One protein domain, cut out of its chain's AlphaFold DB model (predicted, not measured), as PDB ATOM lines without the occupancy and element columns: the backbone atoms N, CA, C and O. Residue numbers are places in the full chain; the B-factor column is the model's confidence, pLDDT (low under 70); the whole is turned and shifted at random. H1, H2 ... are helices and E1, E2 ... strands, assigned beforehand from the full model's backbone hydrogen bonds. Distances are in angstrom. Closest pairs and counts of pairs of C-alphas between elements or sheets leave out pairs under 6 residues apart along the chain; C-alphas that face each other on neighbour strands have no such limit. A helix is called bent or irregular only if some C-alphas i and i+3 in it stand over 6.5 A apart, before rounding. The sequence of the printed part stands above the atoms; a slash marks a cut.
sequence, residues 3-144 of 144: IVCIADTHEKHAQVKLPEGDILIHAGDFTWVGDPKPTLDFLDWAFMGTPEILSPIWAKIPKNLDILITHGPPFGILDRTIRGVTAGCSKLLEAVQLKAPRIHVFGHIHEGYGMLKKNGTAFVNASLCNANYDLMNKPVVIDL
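What this domain is: This is residues 3 to 144 of the 144 residues of an uncharacterized protein of Omnitrophica bacterium GWA2_50_21 (UniProt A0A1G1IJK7). With little regular structure, two small mixed sheets, E3 E4 E6 E5 and E2 E1 E7, form a sandwich; H3, beside H2, grazes the larger. The 142 printed residues have three named helices and seven strands, E1 E2 H1 H2 E3 H3 E4 E5 E6 E7, mixed in class, holding 52 residues. The whole is compact, radius of gyration of the C-alphas 14.6 A, spans 38 by 38 by 33 A.

Where its parts are: E1 is residues 3 to 6, beginning at C-alpha 3 (33.610, -9.502, 38.852); E2 23 to 26; H1 36 to 39; H2 51 to 59, irregular, C-alphas 53 and 56 being 7.1 A apart; E3 67 to 69; H3 90 to 99, 14.2 A long; E4 103 to 106; E5 114 to 118; E6 121 to 125; E7 140 to 143, ending at C-alpha 143 (30.679, -14.964, 37.446).

How they stand to each other: E5 and E6 form a hairpin, N 123 and O 116 2.8 A apart. H2 touches H3, closest C-alphas Pro 51 and Lys 91, 6.0 A. In H2, 3 of 5 O i to N i+4 pairs are within hydrogen-bond range.

The domain as a whole: The printed part has no cut. Residues 32 to 49 have pLDDT under 70.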
ATOM      1  N   ILE A   3      33.500 -10.940  39.103       97.94
ATOM      2  CA  ILE A   3      33.610  -9.502  38.852       97.94
ATOM      3  C   ILE A   3      32.508  -8.783  39.625       97.94
ATOM      4  O   ILE A   3      31.339  -9.152  39.528       97.94
ATOM      5  N   VAL A   4      32.875  -7.748  40.373       98.19
ATOM      6  CA  VAL A   4      31.970  -6.870  41.115       98.19
ATOM      7  C   VAL A   4      31.901  -5.530  40.389       98.19
ATOM      8  O   VAL A   4      32.919  -4.870  40.206       98.19
ATOM      9  N   CYS A   5      30.708  -5.117  39.979       98.38
ATOM     10  CA  CYS A   5      30.465  -3.897  39.215       98.38
ATOM     11  C   CYS A   5      29.650  -2.894  40.041       98.38
ATOM     12  O   CYS A   5      28.599  -3.244  40.589       98.38
ATOM     13  N   ILE A   6      30.114  -1.646  40.084       97.94
ATOM     14  CA  ILE A   6      29.449  -0.494  40.710       97.94
ATOM     15  C   ILE A   6      29.565   0.746  39.808       97.94
ATOM     16  O   ILE A   6      30.445   0.818  38.951       97.94
ATOM     17  N   ALA A   7      28.697   1.730  40.006       95.62
ATOM     18  CA  ALA A   7      28.759   3.060  39.404       95.62
ATOM     19  C   ALA A   7      27.960   4.052  40.264       95.62
ATOM     20  O   ALA A   7      27.191   3.627  41.135       95.62
ATOM     21  N   ASP A   8      28.127   5.351  40.011       94.12
ATOM     22  CA  ASP A   8      27.264   6.407  40.562       94.12
ATOM     23  C   ASP A   8      27.203   6.389  42.097       94.12
ATOM     24  O   ASP A   8      26.139   6.395  42.720       94.12
ATOM     25  N   THR A   9      28.364   6.291  42.744       90.94
ATOM     26  CA  THR A   9      28.458   6.313  44.210       90.94
ATOM     27  C   THR A   9      28.315   7.726  44.761       90.94
ATOM     28  O   THR A   9      27.900   7.873  45.913       90.94
ATOM     29  N   HIS A  10      28.650   8.753  43.968       90.00
ATOM     30  CA  HIS A  10      28.513  10.163  44.325       90.00
ATOM     31  C   HIS A  10      29.039  10.467  45.736       90.00
ATOM     32  O   HIS A  10      28.312  10.944  46.613       90.00
ATOM     33  N   GLU A  11      30.309  10.113  45.952       85.38
ATOM     34  CA  GLU A  11      31.098  10.290  47.183       85.38
ATOM     35  C   GLU A  11      30.696   9.396  48.362       85.38
ATOM     36  O   GLU A  11      31.366   9.383  49.395       85.38
ATOM     37  N   LYS A  12      29.676   8.547  48.211       85.50
ATOM     38  CA  LYS A  12      29.185   7.671  49.286       85.50
ATOM     39  C   LYS A  12      29.936   6.335  49.399       85.50
ATOM     40  O   LYS A  12      29.440   5.407  50.030       85.50
ATOM     41  N   HIS A  13      31.142   6.215  48.840       85.88
ATOM     42  CA  HIS A  13      31.929   4.967  48.799       85.88
ATOM     43  C   HIS A  13      32.109   4.283  50.153       85.88
ATOM     44  O   HIS A  13      32.024   3.063  50.234       85.88
ATOM     45  N   ALA A  14      32.315   5.061  51.219       84.75
ATOM     46  CA  ALA A  14      32.493   4.524  52.568       84.75
ATOM     47  C   ALA A  14      31.255   3.761  53.084       84.75
ATOM     48  O   ALA A  14      31.355   2.985  54.030       84.75
ATOM     49  N   GLN A  15      30.087   3.977  52.470       88.88
ATOM     50  CA  GLN A  15      28.826   3.316  52.808       88.88
ATOM     51  C   GLN A  15      28.569   2.074  51.937       88.88
ATOM     52  O   GLN A  15      27.683   1.275  52.245       88.88
ATOM     53  N   VAL A  16      29.332   1.892  50.852       89.94
ATOM     54  CA  VAL A  16      29.170   0.770  49.924       89.94
ATOM     55  C   VAL A  16      29.796  -0.482  50.525       89.94
ATOM     56  O   VAL A  16      30.995  -0.547  50.783       89.94
ATOM     57  N   LYS A  17      28.977  -1.519  50.712       93.94
ATOM     58  CA  LYS A  17      29.450  -2.851  51.099       93.94
ATOM     59  C   LYS A  17      29.728  -3.666  49.845       93.94
ATOM     60  O   LYS A  17      28.794  -4.045  49.139       93.94
ATOM     61  N   LEU A  18      31.002  -3.928  49.580       95.62
ATOM     62  CA  LEU A  18      31.418  -4.753  48.453       95.62
ATOM     63  C   LEU A  18      31.367  -6.243  48.830       95.62
ATOM     64  O   LEU A  18      31.837  -6.605  49.909       95.62
ATOM     65  N   PRO A  19      30.789  -7.110  47.981       96.81
ATOM     66  CA  PRO A  19      30.968  -8.550  48.110       96.81
ATOM     67  C   PRO A  19      32.394  -8.959  47.717       96.81
ATOM     68  O   PRO A  19      33.085  -8.222  47.017       96.81
ATOM     69  N   GLU A  20      32.793 -10.172  48.104       97.31
ATOM     70  CA  GLU A  20      34.023 -10.801  47.611       97.31
ATOM     71  C   GLU A  20      34.030 -10.881  46.078       97.31
ATOM     72  O   GLU A  20      32.990 -11.130  45.452       97.31
ATOM     73  N   GLY A  21      35.207 -10.707  45.482       96.50
ATOM     74  CA  GLY A  21      35.415 -10.781  44.042       96.50
ATOM     75  C   GLY A  21      36.888 -10.686  43.659       96.50
ATOM     76  O   GLY A  21      37.710 -10.184  44.420       96.50
ATOM     77  N   ASP A  22      37.197 -11.157  42.456       97.81
ATOM     78  CA  ASP A  22      38.539 -11.122  41.870       97.81
ATOM     79  C   ASP A  22      38.835  -9.758  41.221       97.81
ATOM     80  O   ASP A  22      39.984  -9.322  41.163       97.81
ATOM     81  N   ILE A  23      37.798  -9.085  40.704       97.38
ATOM     82  CA  ILE A  23      37.895  -7.797  40.003       97.38
ATOM     83  C   ILE A  23      36.786  -6.864  40.494       97.38
ATOM     84  O   ILE A  23      35.620  -7.253  40.511       97.38
ATOM     85  N   LEU A  24      37.134  -5.615  40.814       96.75
ATOM     86  CA  LEU A  24      36.185  -4.524  41.052       96.75
ATOM     87  C   LEU A  24      36.204  -3.546  39.871       96.75
ATOM     88  O   LEU A  24      37.257  -3.020  39.516       96.75
ATOM     89  N   ILE A  25      35.035  -3.267  39.299       96.19
ATOM     90  CA  ILE A  25      34.825  -2.257  38.257       96.19
ATOM     91  C   ILE A  25      33.963  -1.130  38.829       96.19
ATOM     92  O   ILE A  25      32.843  -1.383  39.272       96.19
ATOM     93  N   HIS A  26      34.456   0.112  38.761       94.81
ATOM     94  CA  HIS A  26      33.671   1.322  39.019       94.81
ATOM     95  C   HIS A  26      33.475   2.110  37.718       94.81
ATOM     96  O   HIS A  26      34.428   2.670  37.181       94.81
ATOM     97  N   ALA A  27      32.248   2.175  37.205       94.25
ATOM     98  CA  ALA A  27      31.944   2.707  35.873       94.25
ATOM     99  C   ALA A  27      31.577   4.210  35.865       94.25
ATOM    100  O   ALA A  27      30.630   4.624  35.202       94.25
ATOM    101  N   GLY A  28      32.331   5.032  36.603       88.81
ATOM    102  CA  GLY A  28      32.149   6.494  36.644       88.81
ATOM    103  C   GLY A  28      31.260   7.023  37.779       88.81
ATOM    104  O   GLY A  28      30.722   6.243  38.564       88.81
ATOM    105  N   ASP A  29      31.185   8.354  37.878       87.75
ATOM    106  CA  ASP A  29      30.485   9.148  38.908       87.75
ATOM    107  C   ASP A  29      30.802   8.752  40.352       87.75
ATOM    108  O   ASP A  29      29.947   8.558  41.221       87.75
ATOM    109  N   PHE A  30      32.103   8.637  40.605       83.25
ATOM    110  CA  PHE A  30      32.629   8.411  41.940       83.25
ATOM    111  C   PHE A  30      32.588   9.706  42.788       83.25
ATOM    112  O   PHE A  30      32.277   9.654  43.978       83.25
ATOM    113  N   THR A  31      32.818  10.888  42.199       77.56
ATOM    114  CA  THR A  31      32.674  12.216  42.847       77.56
ATOM    115  C   THR A  31      31.554  13.050  42.228       77.56
ATOM    116  O   THR A  31      31.087  12.749  41.132       77.56
ATOM    117  N   TRP A  32      31.129  14.124  42.909       68.88
ATOM    118  CA  TRP A  32      30.220  15.130  42.326       68.88
ATOM    119  C   TRP A  32      30.930  16.132  41.417       68.88
ATOM    120  O   TRP A  32      30.306  16.755  40.559       68.88
ATOM    121  N   VAL A  33      32.227  16.322  41.645       64.12
ATOM    122  CA  VAL A  33      33.043  17.330  40.974       64.12
ATOM    123  C   VAL A  33      34.226  16.632  40.313       64.12
ATOM    124  O   VAL A  33      35.027  15.983  40.988       64.12
ATOM    125  N   GLY A  34      34.345  16.785  38.996       58.34
ATOM    126  CA  GLY A  34      35.642  16.762  38.328       58.34
ATOM    127  C   GLY A  34      36.188  18.184  38.372       58.34
ATOM    128  O   GLY A  34      35.565  19.088  37.822       58.34
ATOM    129  N   ASP A  35      37.295  18.434  39.074       48.31
ATOM    130  CA  ASP A  35      37.964  19.732  38.958       48.31
ATOM    131  C   ASP A  35      38.362  19.914  37.478       48.31
ATOM    132  O   ASP A  35      39.084  19.070  36.935       48.31
ATOM    133  N   PRO A  36      37.895  20.959  36.775       53.84
ATOM    134  CA  PRO A  36      38.197  21.133  35.360       53.84
ATOM    135  C   PRO A  36      39.703  21.234  35.074       53.84
ATOM    136  O   PRO A  36      40.109  20.969  33.949       53.84
ATOM    137  N   LYS A  37      40.561  21.559  36.056       46.75
ATOM    138  CA  LYS A  37      42.015  21.647  35.832       46.75
ATOM    139  C   LYS A  37      42.735  20.287  35.758       46.75
ATOM    140  O   LYS A  37      43.518  20.129  34.829       46.75
ATOM    141  N   PRO A  38      42.486  19.293  36.632       43.47
ATOM    142  CA  PRO A  38      43.009  17.932  36.461       43.47
ATOM    143  C   PRO A  38      42.205  17.056  35.482       43.47
ATOM    144  O   PRO A  38      42.723  16.045  35.015       43.47
ATOM    145  N   THR A  39      40.962  17.424  35.138       48.50
ATOM    146  CA  THR A  39      40.144  16.666  34.165       48.50
ATOM    147  C   THR A  39      40.652  16.831  32.719       48.50
ATOM    148  O   THR A  39      40.427  15.955  31.888       48.50
ATOM    149  N   LEU A  40      41.417  17.895  32.425       42.31
ATOM    150  CA  LEU A  40      42.050  18.099  31.113       42.31
ATOM    151  C   LEU A  40      43.200  17.118  30.819       42.31
ATOM    152  O   LEU A  40      43.382  16.742  29.663       42.31
ATOM    153  N   ASP A  41      43.923  16.645  31.840       42.66
ATOM    154  CA  ASP A  41      44.944  15.596  31.666       42.66
ATOM    155  C   ASP A  41      44.324  14.185  31.661       42.66
ATOM    156  O   ASP A  41      44.933  13.230  31.176       42.66
ATOM    157  N   PHE A  42      43.069  14.059  32.117       38.28
ATOM    158  CA  PHE A  42      42.247  12.846  32.032       38.28
ATOM    159  C   PHE A  42      41.176  12.941  30.920       38.28
ATOM    160  O   PHE A  42      40.019  12.556  31.081       38.28
ATOM    161  N   LEU A  43      41.617  13.421  29.753       43.03
ATOM    162  CA  LEU A  43      41.083  13.172  28.407       43.03
ATOM    163  C   LEU A  43      39.654  13.588  28.031       43.03
ATOM    164  O   LEU A  43      39.272  13.207  26.936       43.03
ATOM    165  N   ASP A  44      38.859  14.339  28.801       44.09
ATOM    166  CA  ASP A  44      37.556  14.890  28.315       44.09
ATOM    167  C   ASP A  44      36.593  13.835  27.681       44.09
ATOM    168  O   ASP A  44      35.646  14.139  26.958       44.09
ATOM    169  N   TRP A  45      36.873  12.549  27.925       52.53
ATOM    170  CA  TRP A  45      36.213  11.343  27.403       52.53
ATOM    171  C   TRP A  45      35.861  10.396  28.535       52.53
ATOM    172  O   TRP A  45      35.359   9.295  28.286       52.53
ATOM    173  N   ALA A  46      36.131  10.805  29.776       46.62
ATOM    174  CA  ALA A  46      35.535  10.201  30.939       46.62
ATOM    175  C   ALA A  46      34.038  10.520  30.868       46.62
ATOM    176  O   ALA A  46      33.506  11.397  31.534       46.62
ATOM    177  N   PHE A  47      33.373   9.717  30.040       62.03
ATOM    178  CA  PHE A  47      32.123   9.074  30.357       62.03
ATOM    179  C   PHE A  47      30.825   9.724  29.888       62.03
ATOM    180  O   PHE A  47      29.801   9.042  29.921       62.03
ATOM    181  N   MET A  48      30.879  10.920  29.295       62.22
ATOM    182  CA  MET A  48      29.735  11.569  28.646       62.22
ATOM    183  C   MET A  48      30.184  12.512  27.520       62.22
ATOM    184  O   MET A  48      31.207  13.175  27.623       62.22
ATOM    185  N   GLY A  49      29.410  12.590  26.441       66.94
ATOM    186  CA  GLY A  49      29.675  13.453  25.287       66.94
ATOM    187  C   GLY A  49      28.634  13.215  24.198       66.94
ATOM    188  O   GLY A  49      27.907  12.217  24.240       66.94
ATOM    189  N   THR A  50      28.519  14.120  23.224       77.25
ATOM    190  CA  THR A  50      27.541  13.916  22.147       77.25
ATOM    191  C   THR A  50      27.971  12.758  21.238       77.25
ATOM    192  O   THR A  50      29.171  12.466  21.126       77.25
ATOM    193  N   PRO A  51      27.028  12.080  20.558       77.44
ATOM    194  CA  PRO A  51      27.365  11.026  19.609       77.44
ATOM    195  C   PRO A  51      28.380  11.471  18.551       77.44
ATOM    196  O   PRO A  51      29.234  10.678  18.165       77.44
ATOM    197  N   GLU A  52      28.331  12.725  18.109       80.81
ATOM    198  CA  GLU A  52      29.234  13.283  17.099       80.81
ATOM    199  C   GLU A  52      30.678  13.330  17.609       80.81
ATOM    200  O   GLU A  52      31.596  12.922  16.897       80.81
ATOM    201  N   ILE A  53      30.870  13.758  18.860       82.62
ATOM    202  CA  ILE A  53      32.189  13.848  19.497       82.62
ATOM    203  C   ILE A  53      32.746  12.452  19.796       82.62
ATOM    204  O   ILE A  53      33.932  12.197  19.586       82.62
ATOM    205  N   LEU A  54      31.899  11.528  20.260       83.25
ATOM    206  CA  LEU A  54      32.350  10.218  20.738       83.25
ATOM    207  C   LEU A  54      32.410   9.137  19.652       83.25
ATOM    208  O   LEU A  54      33.094   8.131  19.837       83.25
ATOM    209  N   SER A  55      31.764   9.324  18.497       85.69
ATOM    210  CA  SER A  55      31.785   8.335  17.402       85.69
ATOM    211  C   SER A  55      33.198   7.907  16.972       85.69
ATOM    212  O   SER A  55      33.430   6.698  16.850       85.69
ATOM    213  N   PRO A  56      34.177   8.819  16.790       86.69
ATOM    214  CA  PRO A  56      35.549   8.428  16.466       86.69
ATOM    215  C   PRO A  56      36.228   7.606  17.569       86.69
ATOM    216  O   PRO A  56      37.123   6.816  17.277       86.69
ATOM    217  N   ILE A  57      35.816   7.774  18.830       86.75
ATOM    218  CA  ILE A  57      36.313   6.987  19.964       86.75
ATOM    219  C   ILE A  57      35.688   5.592  19.945       86.75
ATOM    220  O   ILE A  57      36.410   4.597  20.000       86.75
ATOM    221  N   TRP A  58      34.370   5.493  19.751       91.06
ATOM    222  CA  TRP A  58      33.667   4.212  19.630       91.06
ATOM    223  C   TRP A  58      34.180   3.352  18.471       91.06
ATOM    224  O   TRP A  58      34.279   2.130  18.594       91.06
ATOM    225  N   ALA A  59      34.604   3.972  17.367       89.31
ATOM    226  CA  ALA A  59      35.218   3.261  16.248       89.31
ATOM    227  C   ALA A  59      36.522   2.524  16.632       89.31
ATOM    228  O   ALA A  59      36.807   1.456  16.073       89.31
ATOM    229  N   LYS A  60      37.277   3.056  17.609       89.44
ATOM    230  CA  LYS A  60      38.553   2.500  18.097       89.44
ATOM    231  C   LYS A  60      38.387   1.286  19.015       89.44
ATOM    232  O   LYS A  60      39.386   0.633  19.303       89.44
ATOM    233  N   ILE A  61      37.165   0.956  19.449       91.25
ATOM    234  CA  ILE A  61      36.916  -0.240  20.269       91.25
ATOM    235  C   ILE A  61      37.459  -1.479  19.525       91.25
ATOM    236  O   ILE A  61      37.124  -1.677  18.347       91.25
ATOM    237  N   PRO A  62      38.308  -2.312  20.155       91.12
ATOM    238  CA  PRO A  62      38.867  -3.497  19.511       91.12
ATOM    239  C   PRO A  62      37.793  -4.567  19.271       91.12
ATOM    240  O   PRO A  62      36.759  -4.606  19.935       91.12
ATOM    241  N   LYS A  63      38.034  -5.450  18.296       86.81
ATOM    242  CA  LYS A  63      37.235  -6.678  18.131       86.81
ATOM    243  C   LYS A  63      37.651  -7.711  19.188       86.81
ATOM    244  O   LYS A  63      38.776  -7.645  19.672       86.81
ATOM    245  N   ASN A  64      36.781  -8.684  19.470       84.06
ATOM    246  CA  ASN A  64      37.030  -9.782  20.420       84.06
ATOM    247  C   ASN A  64      37.357  -9.291  21.841       84.06
ATOM    248  O   ASN A  64      38.254  -9.809  22.498       84.06
ATOM    249  N   LEU A  65      36.653  -8.254  22.289       91.50
ATOM    250  CA  LEU A  65      36.816  -7.688  23.622       91.50
ATOM    251  C   LEU A  65      35.998  -8.495  24.640       91.50
ATOM    252  O   LEU A  65      34.819  -8.750  24.417       91.50
ATOM    253  N   ASP A  66      36.574  -8.866  25.782       93.81
ATOM    254  CA  ASP A  66      35.788  -9.515  26.838       93.81
ATOM    255  C   ASP A  66      34.887  -8.506  27.564       93.81
ATOM    256  O   ASP A  66      33.690  -8.748  27.724       93.81
ATOM    257  N   ILE A  67      35.433  -7.357  27.971       96.25
ATOM    258  CA  ILE A  67      34.732  -6.375  28.806       96.25
ATOM    259  C   ILE A  67      34.896  -4.974  28.217       96.25
ATOM    260  O   ILE A  67      36.014  -4.487  28.060       96.25
ATOM    261  N   LEU A  68      33.776  -4.317  27.918       96.00
ATOM    262  CA  LEU A  68      33.703  -2.892  27.612       96.00
ATOM    263  C   LEU A  68      33.192  -2.134  28.841       96.00
ATOM    264  O   LEU A  68      32.224  -2.561  29.469       96.00
ATOM    265  N   ILE A  69      33.806  -0.997  29.158       95.62
ATOM    266  CA  ILE A  69      33.349  -0.109  30.229       95.62
ATOM    267  C   ILE A  69      33.075   1.265  29.622       95.62
ATOM    268  O   ILE A  69      33.945   1.855  28.982       95.62
ATOM    269  N   THR A  70      31.860   1.761  29.821       93.31
ATOM    270  CA  THR A  70      31.481   3.165  29.614       93.31
ATOM    271  C   THR A  70      30.782   3.643  30.881       93.31
ATOM    272  O   THR A  70      30.742   2.920  31.865       93.31
ATOM    273  N   HIS A  71      30.234   4.845  30.885       92.50
ATOM    274  CA  HIS A  71      29.407   5.319  31.994       92.50
ATOM    275  C   HIS A  71      28.012   5.623  31.492       92.50
ATOM    276  O   HIS A  71      27.062   5.031  31.980       92.50
ATOM    277  N   GLY A  72      27.895   6.426  30.428       90.88
ATOM    278  CA  GLY A  72      26.656   6.509  29.673       90.88
ATOM    279  C   GLY A  72      26.276   5.146  29.066       90.88
ATOM    280  O   GLY A  72      27.160   4.421  28.578       90.88
ATOM    281  N   PRO A  73      24.980   4.788  29.066       94.75
ATOM    282  CA  PRO A  73      24.497   3.539  28.491       94.75
ATOM    283  C   PRO A  73      24.431   3.579  26.951       94.75
ATOM    284  O   PRO A  73      24.313   4.654  26.345       94.75
ATOM    285  N   PRO A  74      24.450   2.417  26.271       96.00
ATOM    286  CA  PRO A  74      24.048   2.336  24.872       96.00
ATOM    287  C   PRO A  74      22.536   2.565  24.728       96.00
ATOM    288  O   PRO A  74      21.750   2.181  25.591       96.00
ATOM    289  N   PHE A  75      22.119   3.173  23.614       95.25
ATOM    290  CA  PHE A  75      20.709   3.496  23.363       95.25
ATOM    291  C   PHE A  75      19.790   2.272  23.460       95.25
ATOM    292  O   PHE A  75      20.062   1.224  22.870       95.25
ATOM    293  N   GLY A  76      18.669   2.417  24.163       96.19
ATOM    294  CA  GLY A  76      17.645   1.387  24.320       96.19
ATOM    295  C   GLY A  76      18.054   0.206  25.205       96.19
ATOM    296  O   GLY A  76      17.387  -0.832  25.172       96.19
ATOM    297  N   ILE A  77      19.150   0.324  25.957       97.94
ATOM    298  CA  ILE A  77      19.648  -0.702  26.870       97.94
ATOM    299  C   ILE A  77      19.814  -0.087  28.257       97.94
ATOM    300  O   ILE A  77      20.783   0.621  28.508       97.94
ATOM    301  N   LEU A  78      18.891  -0.408  29.170       97.62
ATOM    302  CA  LEU A  78      18.954   0.033  30.572       97.62
ATOM    303  C   LEU A  78      19.156   1.559  30.719       97.62
ATOM    304  O   LEU A  78      19.860   2.017  31.615       97.62
ATOM    305  N   ASP A  79      18.550   2.339  29.819       95.38
ATOM    306  CA  ASP A  79      18.800   3.774  29.635       95.38
ATOM    307  C   ASP A  79      17.534   4.641  29.714       95.38
ATOM    308  O   ASP A  79      17.521   5.796  29.276       95.38
ATOM    309  N   ARG A  80      16.444   4.078  30.246       94.56
ATOM    310  CA  ARG A  80      15.167   4.779  30.379       94.56
ATOM    311  C   ARG A  80      15.089   5.494  31.724       94.56
ATOM    312  O   ARG A  80      15.098   4.857  32.770       94.56
ATOM    313  N   THR A  81      14.945   6.810  31.674       90.50
ATOM    314  CA  THR A  81      14.780   7.680  32.853       90.50
ATOM    315  C   THR A  81      13.354   7.628  33.417       90.50
ATOM    316  O   THR A  81      12.415   7.266  32.695       90.50
ATOM    317  N   ILE A  82      13.137   8.107  34.654       87.94
ATOM    318  CA  ILE A  82      11.776   8.280  35.217       87.94
ATOM    319  C   ILE A  82      10.856   9.154  34.355       87.94
ATOM    320  O   ILE A  82       9.636   9.013  34.405       87.94
ATOM    321  N   ARG A  83      11.423  10.057  33.545       88.25
ATOM    322  CA  ARG A  83      10.665  10.941  32.644       88.25
ATOM    323  C   ARG A  83      10.248  10.244  31.347       88.25
ATOM    324  O   ARG A  83       9.671  10.877  30.469       88.25
ATOM    325  N   GLY A  84      10.561   8.957  31.201       88.19
ATOM    326  CA  GLY A  84      10.264   8.168  30.012       88.19
ATOM    327  C   GLY A  84      11.202   8.434  28.833       88.19
ATOM    328  O   GLY A  84      10.942   7.907  27.754       88.19
ATOM    329  N   VAL A  85      12.275   9.205  29.033       89.75
ATOM    330  CA  VAL A  85      13.287   9.508  28.009       89.75
ATOM    331  C   VAL A  85      14.309   8.378  27.939       89.75
ATOM    332  O   VAL A  85      14.802   7.935  28.977       89.75
ATOM    333  N   THR A  86      14.631   7.955  26.719       91.75
ATOM    334  CA  THR A  86      15.725   7.036  26.380       91.75
ATOM    335  C   THR A  86      17.002   7.853  26.185       91.75
ATOM    336  O   THR A  86      17.107   8.593  25.207       91.75
ATOM    337  N   ALA A  87      17.927   7.784  27.142       89.44
ATOM    338  CA  ALA A  87      19.078   8.689  27.224       89.44
ATOM    339  C   ALA A  87      20.384   8.110  26.649       89.44
ATOM    340  O   ALA A  87      21.396   8.809  26.603       89.44
ATOM    341  N   GLY A  88      20.395   6.844  26.229       90.56
ATOM    342  CA  GLY A  88      21.611   6.181  25.779       90.56
ATOM    343  C   GLY A  88      22.104   6.639  24.406       90.56
ATOM    344  O   GLY A  88      21.387   7.229  23.599       90.56
ATOM    345  N   CYS A  89      23.366   6.328  24.107       92.31
ATOM    346  CA  CYS A  89      24.013   6.720  22.857       92.31
ATOM    347  C   CYS A  89      23.776   5.679  21.746       92.31
ATOM    348  O   CYS A  89      24.160   4.513  21.872       92.31
ATOM    349  N   SER A  90      23.177   6.094  20.623       92.69
ATOM    350  CA  SER A  90      22.909   5.209  19.476       92.69
ATOM    351  C   SER A  90      24.194   4.731  18.798       92.69
ATOM    352  O   SER A  90      24.317   3.557  18.458       92.69
ATOM    353  N   LYS A  91      25.198   5.607  18.694       93.44
ATOM    354  CA  LYS A  91      26.522   5.281  18.142       93.44
ATOM    355  C   LYS A  91      27.312   4.309  19.009       93.44
ATOM    356  O   LYS A  91      28.029   3.464  18.478       93.44
ATOM    357  N   LEU A  92      27.120   4.366  20.325       94.88
ATOM    358  CA  LEU A  92      27.661   3.357  21.226       94.88
ATOM    359  C   LEU A  92      26.972   2.004  21.015       94.88
ATOM    360  O   LEU A  92      27.660   0.992  20.929       94.88
ATOM    361  N   LEU A  93      25.641   1.970  20.867       96.00
ATOM    362  CA  LEU A  93      24.931   0.723  20.562       96.00
ATOM    363  C   LEU A  93      25.427   0.096  19.249       96.00
ATOM    364  O   LEU A  93      25.718  -1.098  19.231       96.00
ATOM    365  N   GLU A  94      25.556   0.888  18.178       95.44
ATOM    366  CA  GLU A  94      26.106   0.434  16.888       95.44
ATOM    367  C   GLU A  94      27.497  -0.200  17.074       95.44
ATOM    368  O   GLU A  94      27.763  -1.300  16.582       95.44
ATOM    369  N   ALA A  95      28.377   0.460  17.833       95.12
ATOM    370  CA  ALA A  95      29.715  -0.048  18.111       95.12
ATOM    371  C   ALA A  95      29.681  -1.348  18.926       95.12
ATOM    372  O   ALA A  95      30.364  -2.306  18.572       95.12
ATOM    373  N   VAL A  96      28.859  -1.434  19.973       95.94
ATOM    374  CA  VAL A  96      28.727  -2.656  20.780       95.94
ATOM    375  C   VAL A  96      28.199  -3.816  19.941       95.94
ATOM    376  O   VAL A  96      28.737  -4.916  20.022       95.94
ATOM    377  N   GLN A  97      27.205  -3.582  19.083       95.00
ATOM    378  CA  GLN A  97      26.677  -4.610  18.185       95.00
ATOM    379  C   GLN A  97      27.728  -5.108  17.190       95.00
ATOM    380  O   GLN A  97      27.797  -6.304  16.917       95.00
ATOM    381  N   LEU A  98      28.563  -4.205  16.669       94.56
ATOM    382  CA  LEU A  98      29.620  -4.552  15.722       94.56
ATOM    383  C   LEU A  98      30.798  -5.283  16.382       94.56
ATOM    384  O   LEU A  98      31.416  -6.150  15.762       94.56
ATOM    385  N   LYS A  99      31.166  -4.888  17.604       95.19
ATOM    386  CA  LYS A  99      32.366  -5.381  18.302       95.19
ATOM    387  C   LYS A  99      32.074  -6.568  19.221       95.19
ATOM    388  O   LYS A  99      33.005  -7.302  19.541       95.19
ATOM    389  N   ALA A 100      30.806  -6.752  19.589       94.62
ATOM    390  CA  ALA A 100      30.260  -7.861  20.362       94.62
ATOM    391  C   ALA A 100      31.067  -8.199  21.635       94.62
ATOM    392  O   ALA A 100      31.514  -9.339  21.784       94.62
ATOM    393  N   PRO A 101      31.274  -7.236  22.558       96.75
ATOM    394  CA  PRO A 101      31.919  -7.540  23.825       96.75
ATOM    395  C   PRO A 101      31.089  -8.544  24.634       96.75
ATOM    396  O   PRO A 101      29.857  -8.529  24.564       96.75
ATOM    397  N   ARG A 102      31.728  -9.406  25.435       95.69
ATOM    398  CA  ARG A 102      30.986 -10.365  26.282       95.69
ATOM    399  C   ARG A 102      30.231  -9.656  27.403       95.69
ATOM    400  O   ARG A 102      29.106 -10.042  27.710       95.69
ATOM    401  N   ILE A 103      30.828  -8.620  27.989       97.75
ATOM    402  CA  ILE A 103      30.237  -7.794  29.045       97.75
ATOM    403  C   ILE A 103      30.387  -6.317  28.673       97.75
ATOM    404  O   ILE A 103      31.449  -5.891  28.229       97.75
ATOM    405  N   HIS A 104      29.340  -5.525  28.888       97.75
ATOM    406  CA  HIS A 104      29.384  -4.067  28.821       97.75
ATOM    407  C   HIS A 104      28.859  -3.477  30.132       97.75
ATOM    408  O   HIS A 104      27.670  -3.586  30.421       97.75
ATOM    409  N   VAL A 105      29.752  -2.880  30.923       98.31
ATOM    410  CA  VAL A 105      29.439  -2.256  32.219       98.31
ATOM    411  C   VAL A 105      29.340  -0.740  32.065       98.31
ATOM    412  O   VAL A 105      30.196  -0.131  31.423       98.31
ATOM    413  N   PHE A 106      28.297  -0.149  32.639       97.25
ATOM    414  CA  PHE A 106      28.015   1.287  32.629       97.25
ATOM    415  C   PHE A 106      27.153   1.695  33.836       97.25
ATOM    416  O   PHE A 106      26.890   0.868  34.708       97.25
ATOM    417  N   GLY A 107      26.749   2.964  33.910       95.12
ATOM    418  CA  GLY A 107      25.944   3.547  34.987       95.12
ATOM    419  C   GLY A 107      25.072   4.690  34.464       95.12
ATOM    420  O   GLY A 107      24.366   4.517  33.463       95.12
ATOM    421  N   HIS A 108      25.163   5.858  35.108       93.62
ATOM    422  CA  HIS A 108      24.555   7.141  34.736       93.62
ATOM    423  C   HIS A 108      23.028   7.218  34.872       93.62
ATOM    424  O   HIS A 108      22.482   8.163  35.442       93.62
ATOM    425  N   ILE A 109      22.303   6.231  34.344       93.94
ATOM    426  CA  ILE A 109      20.841   6.186  34.422       93.94
ATOM    427  C   ILE A 109      20.456   5.340  35.625       93.94
ATOM    428  O   ILE A 109      20.298   4.125  35.517       93.94
ATOM    429  N   HIS A 110      20.308   5.995  36.774       95.69
ATOM    430  CA  HIS A 110      20.071   5.361  38.075       95.69
ATOM    431  C   HIS A 110      18.872   4.406  38.075       95.69
ATOM    432  O   HIS A 110      18.868   3.361  38.724       95.69
ATOM    433  N   GLU A 111      17.839   4.748  37.314       93.69
ATOM    434  CA  GLU A 111      16.599   3.981  37.205       93.69
ATOM    435  C   GLU A 111      16.712   2.794  36.252       93.69
ATOM    436  O   GLU A 111      15.870   1.898  36.261       93.69
ATOM    437  N   GLY A 112      17.764   2.788  35.436       95.50
ATOM    438  CA  GLY A 112      18.117   1.694  34.552       95.50
ATOM    439  C   GLY A 112      18.902   0.580  35.241       95.50
ATOM    440  O   GLY A 112      19.261  -0.376  34.559       95.50
ATOM    441  N   TYR A 113      19.182   0.682  36.548       98.19
ATOM    442  CA  TYR A 113      19.955  -0.310  37.297       98.19
ATOM    443  C   TYR A 113      19.539  -1.756  36.991       98.19
ATOM    444  O   TYR A 113      18.356  -2.110  36.994       98.19
ATOM    445  N   GLY A 114      20.540  -2.613  36.797       97.88
ATOM    446  CA  GLY A 114      20.355  -4.047  36.641       97.88
ATOM    447  C   GLY A 114      21.198  -4.637  35.520       97.88
ATOM    448  O   GLY A 114      22.202  -4.073  35.084       97.88
ATOM    449  N   MET A 115      20.787  -5.815  35.057       97.88
ATOM    450  CA  MET A 115      21.495  -6.558  34.021       97.88
ATOM    451  C   MET A 115      20.531  -7.067  32.952       97.88
ATOM    452  O   MET A 115      19.455  -7.581  33.253       97.88
ATOM    453  N   LEU A 116      20.956  -6.971  31.695       97.44
ATOM    454  CA  LEU A 116      20.249  -7.488  30.530       97.44
ATOM    455  C   LEU A 116      21.230  -8.236  29.632       97.44
ATOM    456  O   LEU A 116      22.255  -7.690  29.241       97.44
ATOM    457  N   LYS A 117      20.897  -9.462  29.221       97.19
ATOM    458  CA  LYS A 117      21.667 -10.176  28.195       97.19
ATOM    459  C   LYS A 117      20.980 -10.052  26.841       97.19
ATOM    460  O   LYS A 117      19.814 -10.417  26.707       97.19
ATOM    461  N   LYS A 118      21.698  -9.565  25.828       96.50
ATOM    462  CA  LYS A 118      21.180  -9.406  24.462       96.50
ATOM    463  C   LYS A 118      22.289  -9.648  23.446       96.50
ATOM    464  O   LYS A 118      23.378  -9.108  23.582       96.50
ATOM    465  N   ASN A 119      22.006 -10.459  22.424       94.19
ATOM    466  CA  ASN A 119      22.931 -10.766  21.323       94.19
ATOM    467  C   ASN A 119      24.331 -11.229  21.783       94.19
ATOM    468  O   ASN A 119      25.335 -10.875  21.179       94.19
ATOM    469  N   GLY A 120      24.402 -12.004  22.869       93.31
ATOM    470  CA  GLY A 120      25.666 -12.513  23.417       93.31
ATOM    471  C   GLY A 120      26.382 -11.572  24.391       93.31
ATOM    472  O   GLY A 120      27.183 -12.060  25.183       93.31
ATOM    473  N   THR A 121      26.031 -10.285  24.425       97.00
ATOM    474  CA  THR A 121      26.559  -9.307  25.388       97.00
ATOM    475  C   THR A 121      25.707  -9.261  26.659       97.00
ATOM    476  O   THR A 121      24.477  -9.178  26.596       97.00
ATOM    477  N   ALA A 122      26.353  -9.308  27.824       97.75
ATOM    478  CA  ALA A 122      25.756  -8.963  29.111       97.75
ATOM    479  C   ALA A 122      25.940  -7.462  29.374       97.75
ATOM    480  O   ALA A 122      27.052  -6.995  29.596       97.75
ATOM    481  N   PHE A 123      24.849  -6.709  29.330       98.56
ATOM    482  CA  PHE A 123      24.803  -5.285  29.634       98.56
ATOM    483  C   PHE A 123      24.483  -5.086  31.106       98.56
ATOM    484  O   PHE A 123      23.536  -5.689  31.612       98.56
ATOM    485  N   VAL A 124      25.266  -4.253  31.777       98.62
ATOM    486  CA  VAL A 124      25.222  -4.086  33.226       98.62
ATOM    487  C   VAL A 124      25.194  -2.604  33.538       98.62
ATOM    488  O   VAL A 124      26.216  -1.931  33.426       98.62
ATOM    489  N   ASN A 125      24.027  -2.121  33.949       98.38
ATOM    490  CA  ASN A 125      23.905  -0.817  34.571       98.38
ATOM    491  C   ASN A 125      24.138  -0.989  36.078       98.38
ATOM    492  O   ASN A 125      23.319  -1.577  36.787       98.38
ATOM    493  N   ALA A 126      25.286  -0.509  36.543       98.12
ATOM    494  CA  ALA A 126      25.780  -0.697  37.896       98.12
ATOM    495  C   ALA A 126      25.499   0.496  38.830       98.12
ATOM    496  O   ALA A 126      26.104   0.559  39.902       98.12
ATOM    497  N   SER A 127      24.600   1.419  38.457       97.38
ATOM    498  CA  SER A 127      24.252   2.589  39.275       97.38
ATOM    499  C   SER A 127      23.773   2.194  40.670       97.38
ATOM    500  O   SER A 127      22.714   1.582  40.832       97.38
ATOM    501  N   LEU A 128      24.545   2.550  41.701       97.75
ATOM    502  CA  LEU A 128      24.193   2.236  43.088       97.75
ATOM    503  C   LEU A 128      23.151   3.197  43.663       97.75
ATOM    504  O   LEU A 128      22.340   2.813  44.514       97.75
ATOM    505  N   CYS A 129      23.177   4.443  43.201       95.44
ATOM    506  CA  CYS A 129      22.207   5.450  43.583       95.44
ATOM    507  C   CYS A 129      20.861   5.263  42.864       95.44
ATOM    508  O   CYS A 129      20.805   4.814  41.722       95.44
ATOM    509  N   ASN A 130      19.767   5.642  43.529       94.75
ATOM    510  CA  ASN A 130      18.463   5.874  42.898       94.75
ATOM    511  C   ASN A 130      18.382   7.310  42.324       94.75
ATOM    512  O   ASN A 130      19.310   8.103  42.476       94.75
ATOM    513  N   ALA A 131      17.249   7.694  41.726       89.69
ATOM    514  CA  ALA A 131      17.047   9.043  41.171       89.69
ATOM    515  C   ALA A 131      17.159  10.200  42.196       89.69
ATOM    516  O   ALA A 131      17.347  11.347  41.800       89.69
ATOM    517  N   ASN A 132      17.064   9.915  43.500       93.69
ATOM    518  CA  ASN A 132      17.259  10.887  44.582       93.69
ATOM    519  C   ASN A 132      18.701  10.898  45.118       93.69
ATOM    520  O   ASN A 132      18.987  11.587  46.093       93.69
ATOM    521  N   TYR A 133      19.609  10.148  44.487       91.12
ATOM    522  CA  TYR A 133      20.993   9.950  44.913       91.12
ATOM    523  C   TYR A 133      21.158   9.189  46.238       91.12
ATOM    524  O   TYR A 133      22.217   9.257  46.862       91.12
ATOM    525  N   ASP A 134      20.159   8.417  46.659       95.50
ATOM    526  CA  ASP A 134      20.289   7.501  47.793       95.50
ATOM    527  C   ASP A 134      20.916   6.178  47.336       95.50
ATOM    528  O   ASP A 134      20.491   5.615  46.324       95.50
ATOM    529  N   LEU A 135      21.878   5.638  48.095       94.19
ATOM    530  CA  LEU A 135      22.447   4.305  47.846       94.19
ATOM    531  C   LEU A 135      21.408   3.216  48.143       94.19
ATOM    532  O   LEU A 135      21.259   2.780  49.283       94.19
ATOM    533  N   MET A 136      20.705   2.770  47.107       96.75
ATOM    534  CA  MET A 136      19.610   1.801  47.232       96.75
ATOM    535  C   MET A 136      19.913   0.470  46.550       96.75
ATOM    536  O   MET A 136      19.410  -0.573  46.975       96.75
ATOM    537  N   ASN A 137      20.737   0.493  45.506       97.75
ATOM    538  CA  ASN A 137      21.039  -0.685  44.715       97.75
ATOM    539  C   ASN A 137      22.288  -1.401  45.243       97.75
ATOM    540  O   ASN A 137      23.159  -0.815  45.889       97.75
ATOM    541  N   LYS A 138      22.377  -2.705  44.974       97.69
ATOM    542  CA  LYS A 138      23.518  -3.536  45.380       97.69
ATOM    543  C   LYS A 138      24.553  -3.607  44.253       97.69
ATOM    544  O   LYS A 138      24.149  -3.572  43.088       97.69
ATOM    545  N   PRO A 139      25.849  -3.802  44.560       98.12
ATOM    546  CA  PRO A 139      26.839  -4.140  43.541       98.12
ATOM    547  C   PRO A 139      26.372  -5.312  42.675       98.12
ATOM    548  O   PRO A 139      25.869  -6.312  43.198       98.12
ATOM    549  N   VAL A 140      26.526  -5.191  41.356       98.19
ATOM    550  CA  VAL A 140      26.191  -6.272  40.424       98.19
ATOM    551  C   VAL A 140      27.371  -7.229  40.368       98.19
ATOM    552  O   VAL A 140      28.504  -6.801  40.176       98.19
ATOM    553  N   VAL A 141      27.116  -8.524  40.540       97.88
ATOM    554  CA  VAL A 141      28.161  -9.553  40.513       97.88
ATOM    555  C   VAL A 141      27.996 -10.418  39.273       97.88
ATOM    556  O   VAL A 141      26.892 -10.875  38.979       97.88
ATOM    557  N   ILE A 142      29.098 -10.642  38.560       96.44
ATOM    558  CA  ILE A 142      29.157 -11.468  37.356       96.44
ATOM    559  C   ILE A 142      30.198 -12.559  37.573       96.44
ATOM    560  O   ILE A 142      31.367 -12.264  37.818       96.44
ATOM    561  N   ASP A 143      29.781 -13.813  37.435       94.31
ATOM    562  CA  ASP A 143      30.679 -14.964  37.446       94.31
ATOM    563  C   ASP A 143      30.985 -15.384  35.995       94.31
ATOM    564  O   ASP A 143      30.077 -15.690  35.215       94.31
ATOM    565  N   LEU A 144      32.272 -15.338  35.632       86.94
ATOM    566  CA  LEU A 144      32.842 -15.762  34.347       86.94
ATOM    567  C   LEU A 144      33.461 -17.156  34.407       86.94
ATOM    568  O   LEU A 144      34.172 -17.434  35.408       86.94
TER     569      LEU A 144